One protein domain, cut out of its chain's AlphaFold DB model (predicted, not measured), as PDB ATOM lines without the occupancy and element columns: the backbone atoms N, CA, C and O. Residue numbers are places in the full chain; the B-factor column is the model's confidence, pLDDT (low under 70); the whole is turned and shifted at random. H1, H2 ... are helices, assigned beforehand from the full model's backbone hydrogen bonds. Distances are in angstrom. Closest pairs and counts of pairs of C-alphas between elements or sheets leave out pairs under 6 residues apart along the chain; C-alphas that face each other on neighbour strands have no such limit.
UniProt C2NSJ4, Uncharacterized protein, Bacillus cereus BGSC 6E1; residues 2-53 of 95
ATOM      1  N   ALA A   2     139.404 144.621 238.396       59.97
ATOM      2  CA  ALA A   2     138.355 144.112 237.497       59.97
ATOM      3  C   ALA A   2     136.962 143.999 238.151       59.97
ATOM      4  O   ALA A   2     135.959 144.282 237.505       59.97
ATOM      5  N   LEU A   3     136.902 143.621 239.435       65.81
ATOM      6  CA  LEU A   3     135.648 143.369 240.164       65.81
ATOM      7  C   LEU A   3     134.777 144.618 240.371       65.81
ATOM      8  O   LEU A   3     133.567 144.486 240.506       65.81
ATOM      9  N   ALA A   4     135.374 145.814 240.381       76.56
ATOM     10  CA  ALA A   4     134.636 147.064 240.555       76.56
ATOM     11  C   ALA A   4     133.817 147.438 239.306       76.56
ATOM     12  O   ALA A   4     132.717 147.965 239.426       76.56
ATOM     13  N   GLU A   5     134.342 147.152 238.111       74.94
ATOM     14  CA  GLU A   5     133.709 147.518 236.836       74.94
ATOM     15  C   GLU A   5     132.937 146.343 236.210       74.94
ATOM     16  O   GLU A   5     131.892 146.532 235.590       74.94
ATOM     17  N   TYR A   6     133.414 145.109 236.412       79.25
ATOM     18  CA  TYR A   6     132.803 143.883 235.894       79.25
ATOM     19  C   TYR A   6     132.741 142.787 236.975       79.25
ATOM     20  O   TYR A   6     133.481 141.805 236.897       79.25
ATOM     21  N   PRO A   7     131.833 142.899 237.965       79.56
ATOM     22  CA  PRO A   7     131.790 142.025 239.148       79.56
ATOM     23  C   PRO A   7     131.500 140.545 238.850       79.56
ATOM     24  O   PRO A   7     131.780 139.680 239.672       79.56
ATOM     25  N   ILE A   8     130.958 140.240 237.668       84.12
ATOM     26  CA  ILE A   8     130.586 138.879 237.246       84.12
ATOM     27  C   ILE A   8     131.719 138.208 236.441       84.12
ATOM     28  O   ILE A   8     131.701 136.998 236.225       84.12
ATOM     29  N   MET A   9     132.713 138.971 235.967       82.44
ATOM     30  CA  MET A   9     133.783 138.441 235.115       82.44
ATOM     31  C   MET A   9     135.065 138.194 235.908       82.44
ATOM     32  O   MET A   9     135.529 139.051 236.656       82.44
ATOM     33  N   SER A  10     135.700 137.044 235.668       86.69
ATOM     34  CA  SER A  10     137.047 136.790 236.186       86.69
ATOM     35  C   SER A  10     138.094 137.633 235.451       86.69
ATOM     36  O   SER A  10     137.927 137.986 234.279       86.69
ATOM     37  N   GLU A  11     139.226 137.916 236.101       85.31
ATOM     38  CA  GLU A  11     140.308 138.714 235.502       85.31
ATOM     39  C   GLU A  11     140.847 138.087 234.206       85.31
ATOM     40  O   GLU A  11     141.135 138.781 233.227       85.31
ATOM     41  N   THR A  12     140.918 136.754 234.154       84.75
ATOM     42  CA  THR A  12     141.360 136.012 232.965       84.75
ATOM     43  C   THR A  12     140.339 136.071 231.831       84.75
ATOM     44  O   THR A  12     140.719 136.105 230.657       84.75
ATOM     45  N   GLN A  13     139.043 136.096 232.151       83.69
ATOM     46  CA  GLN A  13     137.970 136.272 231.175       83.69
ATOM     47  C   GLN A  13     137.959 137.701 230.621       83.69
ATOM     48  O   GLN A  13     137.834 137.899 229.410       83.69
ATOM     49  N   LEU A  14     138.161 138.699 231.481       86.25
ATOM     50  CA  LEU A  14     138.249 140.100 231.086       86.25
ATOM     51  C   LEU A  14     139.466 140.348 230.181       86.25
ATOM     52  O   LEU A  14     139.316 140.923 229.101       86.25
ATOM     53  N   ALA A  15     140.641 139.819 230.535       84.94
ATOM     54  CA  ALA A  15     141.846 139.921 229.712       84.94
ATOM     55  C   ALA A  15     141.680 139.274 228.322       84.94
ATOM     56  O   ALA A  15     142.161 139.813 227.320       84.94
ATOM     57  N   ARG A  16     140.956 138.149 228.231       84.25
ATOM     58  CA  ARG A  16     140.604 137.515 226.950       84.25
ATOM     59  C   ARG A  16     139.682 138.397 226.109       84.25
ATOM     60  O   ARG A  16     139.931 138.572 224.918       84.25
ATOM     61  N   ARG A  17     138.657 138.998 226.713       83.44
ATOM     62  CA  ARG A  17     137.676 139.838 226.003       83.44
ATOM     63  C   ARG A  17     138.203 141.225 225.611       83.44
ATOM     64  O   ARG A  17     137.706 141.786 224.630       83.44
ATOM     65  N   GLN A  18     139.171 141.772 226.349       83.94
ATOM     66  CA  GLN A  18     139.820 143.057 226.053       83.94
ATOM     67  C   GLN A  18     140.988 142.909 225.073       83.94
ATOM     68  O   GLN A  18     141.035 143.610 224.063       83.94
ATOM     69  N   PHE A  19     141.908 141.981 225.351       81.88
ATOM     70  CA  PHE A  19     143.205 141.903 224.673       81.88
ATOM     71  C   PHE A  19     143.401 140.621 223.853       81.88
ATOM     72  O   PHE A  19     144.396 140.499 223.145       81.88
ATOM     73  N   GLY A  20     142.491 139.645 223.940       76.25
ATOM     74  CA  GLY A  20     142.665 138.343 223.281       76.25
ATOM     75  C   GLY A  20     143.792 137.493 223.883       76.25
ATOM     76  O   GLY A  20     144.294 136.585 223.222       76.25
ATOM     77  N   LYS A  21     144.218 137.788 225.121       73.38
ATOM     78  CA  LYS A  21     145.344 137.122 225.794       73.38
ATOM     79  C   LYS A  21     145.088 135.615 225.935       73.38
ATOM     80  O   LYS A  21     144.064 135.218 226.476       73.38
ATOM     81  N   GLY A  22     146.023 134.778 225.482       68.38
ATOM     82  CA  GLY A  22     145.934 133.316 225.621       68.38
ATOM     83  C   GLY A  22     145.043 132.607 224.594       68.38
ATOM     84  O   GLY A  22     144.807 131.410 224.729       68.38
ATOM     85  N   VAL A  23     144.568 133.303 223.551       69.31
ATOM     86  CA  VAL A  23     143.829 132.686 222.438       69.31
ATOM     87  C   VAL A  23     144.622 132.832 221.137       69.31
ATOM     88  O   VAL A  23     145.244 133.864 220.890       69.31
ATOM     89  N   LYS A  24     144.628 131.793 220.285       71.12
ATOM     90  CA  LYS A  24     145.269 131.866 218.958       71.12
ATOM     91  C   LYS A  24     144.658 133.028 218.161       71.12
ATOM     92  O   LYS A  24     143.437 133.148 218.102       71.12
ATOM     93  N   LYS A  25     145.500 133.855 217.528       64.31
ATOM     94  CA  LYS A  25     145.094 135.025 216.728       64.31
ATOM     95  C   LYS A  25     143.936 134.663 215.783       64.31
ATOM     96  O   LYS A  25     144.050 133.735 214.990       64.31
ATOM     97  N   GLY A  26     142.816 135.378 215.898       60.81
ATOM     98  CA  GLY A  26     141.615 135.148 215.083       60.81
ATOM     99  C   GLY A  26     140.631 134.101 215.622       60.81
ATOM    100  O   GLY A  26     139.544 133.966 215.067       60.81
ATOM    101  N   LYS A  27     140.950 133.403 216.717       62.84
ATOM    102  CA  LYS A  27     140.007 132.552 217.453       62.84
ATOM    103  C   LYS A  27     139.681 133.221 218.785       62.84
ATOM    104  O   LYS A  27     140.560 133.757 219.446       62.84
ATOM    105  N   LEU A  28     138.408 133.210 219.157       62.69
ATOM    106  CA  LEU A  28     137.974 133.450 220.530       62.69
ATOM    107  C   LEU A  28     137.712 132.090 221.167       62.69
ATOM    108  O   LEU A  28     137.364 131.130 220.472       62.69
ATOM    109  N   THR A  29     137.880 132.001 222.480       65.12
ATOM    110  CA  THR A  29     137.346 130.896 223.276       65.12
ATOM    111  C   THR A  29     135.853 130.769 222.966       65.12
ATOM    112  O   THR A  29     135.143 131.776 222.935       65.12
ATOM    113  N   LYS A  30     135.392 129.553 222.628       64.25
ATOM    114  CA  LYS A  30     134.007 129.300 222.195       64.25
ATOM    115  C   LYS A  30     133.040 129.941 223.205       64.25
ATOM    116  O   LYS A  30     133.079 129.592 224.377       64.25
ATOM    117  N   GLY A  31     132.226 130.895 222.750       69.19
ATOM    118  CA  GLY A  31     131.230 131.595 223.575       69.19
ATOM    119  C   GLY A  31     131.635 132.971 224.127       69.19
ATOM    120  O   GLY A  31     130.771 133.692 224.618       69.19
ATOM    121  N   GLU A  32     132.897 133.399 224.019       76.00
ATOM    122  CA  GLU A  32     133.317 134.727 224.495       76.00
ATOM    123  C   GLU A  32     133.337 135.767 223.362       76.00
ATOM    124  O   GLU A  32     134.006 135.596 222.342       76.00
ATOM    125  N   VAL A  33     132.619 136.879 223.553       76.75
ATOM    126  CA  VAL A  33     132.568 138.002 222.600       76.75
ATOM    127  C   VAL A  33     133.503 139.129 223.070       76.75
ATOM    128  O   VAL A  33     133.462 139.493 224.249       76.75
ATOM    129  N   PRO A  34     134.324 139.733 222.187       82.88
ATOM    130  CA  PRO A  34     135.175 140.863 222.539       82.88
ATOM    131  C   PRO A  34     134.346 142.069 222.974       82.88
ATOM    132  O   PRO A  34     133.381 142.434 222.293       82.88
ATOM    133  N   LEU A  35     134.786 142.769 224.022       84.00
ATOM    134  CA  LEU A  35     134.095 143.969 224.522       84.00
ATOM    135  C   LEU A  35     133.980 145.059 223.442       84.00
ATOM    136  O   LEU A  35     132.962 145.738 223.334       84.00
ATOM    137  N   LYS A  36     134.965 145.151 222.538       80.62
ATOM    138  CA  LYS A  36     134.938 146.080 221.394       80.62
ATOM    139  C   LYS A  36     133.762 145.843 220.436       80.62
ATOM    140  O   LYS A  36     133.291 146.797 219.822       80.62
ATOM    141  N   LYS A  37     133.298 144.595 220.281       74.25
ATOM    142  CA  LYS A  37     132.124 144.280 219.445       74.25
ATOM    143  C   LYS A  37     130.820 144.644 220.157       74.25
ATOM    144  O   LYS A  37     129.911 145.146 219.505       74.25
ATOM    145  N   LEU A  38     130.762 144.442 221.476       75.38
ATOM    146  CA  LEU A  38     129.603 144.773 222.310       75.38
ATOM    147  C   LEU A  38     129.379 146.279 222.463       75.38
ATOM    148  O   LEU A  38     128.247 146.691 222.655       75.38
ATOM    149  N   LYS A  39     130.412 147.115 222.281       80.75
ATOM    150  CA  LYS A  39     130.299 148.586 222.352       80.75
ATOM    151  C   LYS A  39     129.160 149.180 221.505       80.75
ATOM    152  O   LYS A  39     128.669 150.255 221.820       80.75
ATOM    153  N   TYR A  40     128.770 148.511 220.420       79.81
ATOM    154  CA  TYR A  40     127.732 148.988 219.502       79.81
ATOM    155  C   TYR A  40     126.465 148.132 219.510       79.81
ATOM    156  O   TYR A  40     125.601 148.341 218.663       79.81
ATOM    157  N   ILE A  41     126.381 147.136 220.390       82.50
ATOM    158  CA  ILE A  41     125.237 146.232 220.498       82.50
ATOM    159  C   ILE A  41     124.533 146.563 221.810       82.50
ATOM    160  O   ILE A  41     125.164 146.559 222.864       82.50
ATOM    161  N   GLY A  42     123.248 146.891 221.732       78.12
ATOM    162  CA  GLY A  42     122.441 147.194 222.909       78.12
ATOM    163  C   GLY A  42     122.035 145.939 223.662       78.12
ATOM    164  O   GLY A  42     122.203 144.817 223.181       78.12
ATOM    165  N   ALA A  43     121.446 146.137 224.840       80.38
ATOM    166  CA  ALA A  43     120.835 145.056 225.613       80.38
ATOM    167  C   ALA A  43     119.674 144.374 224.859       80.38
ATOM    168  O   ALA A  43     119.376 143.213 225.100       80.38
ATOM    169  N   ASP A  44     119.069 145.071 223.896       88.00
ATOM    170  CA  ASP A  44     118.047 144.574 222.969       88.00
ATOM    171  C   ASP A  44     118.617 143.742 221.802       88.00
ATOM    172  O   ASP A  44     117.898 143.422 220.857       88.00
ATOM    173  N   HIS A  45     119.917 143.430 221.828       79.06
ATOM    174  CA  HIS A  45     120.657 142.755 220.758       79.06
ATOM    175  C   HIS A  45     120.640 143.488 219.406       79.06
ATOM    176  O   HIS A  45     121.080 142.933 218.393       79.06
ATOM    177  N   LYS A  46     120.200 144.753 219.367       83.94
ATOM    178  CA  LYS A  46     120.233 145.574 218.156       83.94
ATOM    179  C   LYS A  46     121.542 146.339 218.054       83.94
ATOM    180  O   LYS A  46     122.221 146.636 219.037       83.94
ATOM    181  N   LYS A  47     121.919 146.657 216.818       83.44
ATOM    182  CA  LYS A  47     123.118 147.437 216.512       83.44
ATOM    183  C   LYS A  47     122.802 148.929 216.626       83.44
ATOM    184  O   LYS A  47     122.215 149.496 215.713       83.44
ATOM    185  N   HIS A  48     123.295 149.574 217.678       84.25
ATOM    186  CA  HIS A  48     123.186 151.022 217.925       84.25
ATOM    187  C   HIS A  48     124.410 151.798 217.437       84.25
ATOM    188  O   HIS A  48     124.778 152.842 217.973       84.25
ATOM    189  N   ARG A  49     125.109 151.279 216.423       81.12
ATOM    190  CA  ARG A  49     126.202 152.029 215.804       81.12
ATOM    191  C   ARG A  49     125.605 153.257 215.118       81.12
ATOM    192  O   ARG A  49     124.729 153.091 214.274       81.12
ATOM    193  N   ILE A  50     126.138 154.444 215.419       81.31
ATOM    194  CA  ILE A  50     125.796 155.677 214.697       81.31
ATOM    195  C   ILE A  50     125.931 155.394 213.193       81.31
ATOM    196  O   ILE A  50     126.993 154.911 212.771       81.31
ATOM    197  N   PRO A  51     124.880 155.626 212.390       81.06
ATOM    198  CA  PRO A  51     124.942 155.377 210.962       81.06
ATOM    199  C   PRO A  51     126.029 156.267 210.360       81.06
ATOM    200  O   PRO A  51     125.955 157.490 210.396       81.06
ATOM    201  N   THR A  52     127.075 155.643 209.828       81.94
ATOM    202  CA  THR A  52     128.112 156.339 209.066       81.94
ATOM    203  C   THR A  52     127.752 156.264 207.595       81.94
ATOM    204  O   THR A  52     127.500 155.164 207.094       81.94
ATOM    205  N   SER A  53     127.756 157.401 206.899       81.75
ATOM    206  CA  SER A  53     127.596 157.422 205.446       81.75
ATOM    207  C   SER A  53     128.628 156.510 204.792       81.75
ATOM    208  O   SER A  53     129.782 156.439 205.227       81.75
TER     209      SER A  53
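AT A GLANCE: This is residues 2 to 53 of the 95 residues of an uncharacterized protein of Bacillus cereus BGSC 6E1 (UniProt C2NSJ4). This domain has little regular structure: a loose, winding trace in which a tiny helix H1 leads to a longer one, H2, a wide loop, residues 20 to 34, swings out and comes back to H2 at tiny H3, and a tail, residues 39 to 53, runs away. The 52 printed residues include three named helices, H1, H2, H3 in order, and no named strand; the class is all helix, though these helices hold only 17 residues. The whole is loose, with a radius of gyration of the C-alphas of 12.9 A and spans of 36 by 29 by 17 A.

IN THESE COORDINATES: H1 is residues 2 to 5, with C-alpha 2 at (138.355, 144.112, 237.497). H2, residues 11 to 19, measures 11.7 A from first to last C-alpha. H3, residues 35 to 38, ends at C-alpha 38, (129.603, 144.773, 222.310).

HOW THE PARTS SIT: H1 and H2 are close but not clearly touching; their closest C-alphas, of Ala 2 and Glu 11, are 6.1 A apart. H2 and H3 only just touch, with 3 pairs of C-alphas within 8 A, the closest those of Arg 17 and Leu 35 at 5.7 A. H1 and H3 are apart. In H2 every O i to N i+4 pair is within hydrogen-bond range; H1 and H3 are too short for such a pair.

THE WHOLE: The C-alphas of Leu 3 and Ser 53, the two farthest apart, are 38.3 A apart. The printed part has no cut; the link H1 to H2 is tight, H2 to H3 long. Confidence is low, pLDDT under 70, at residues 2 to 3, 22 to 23 and 25 to 31.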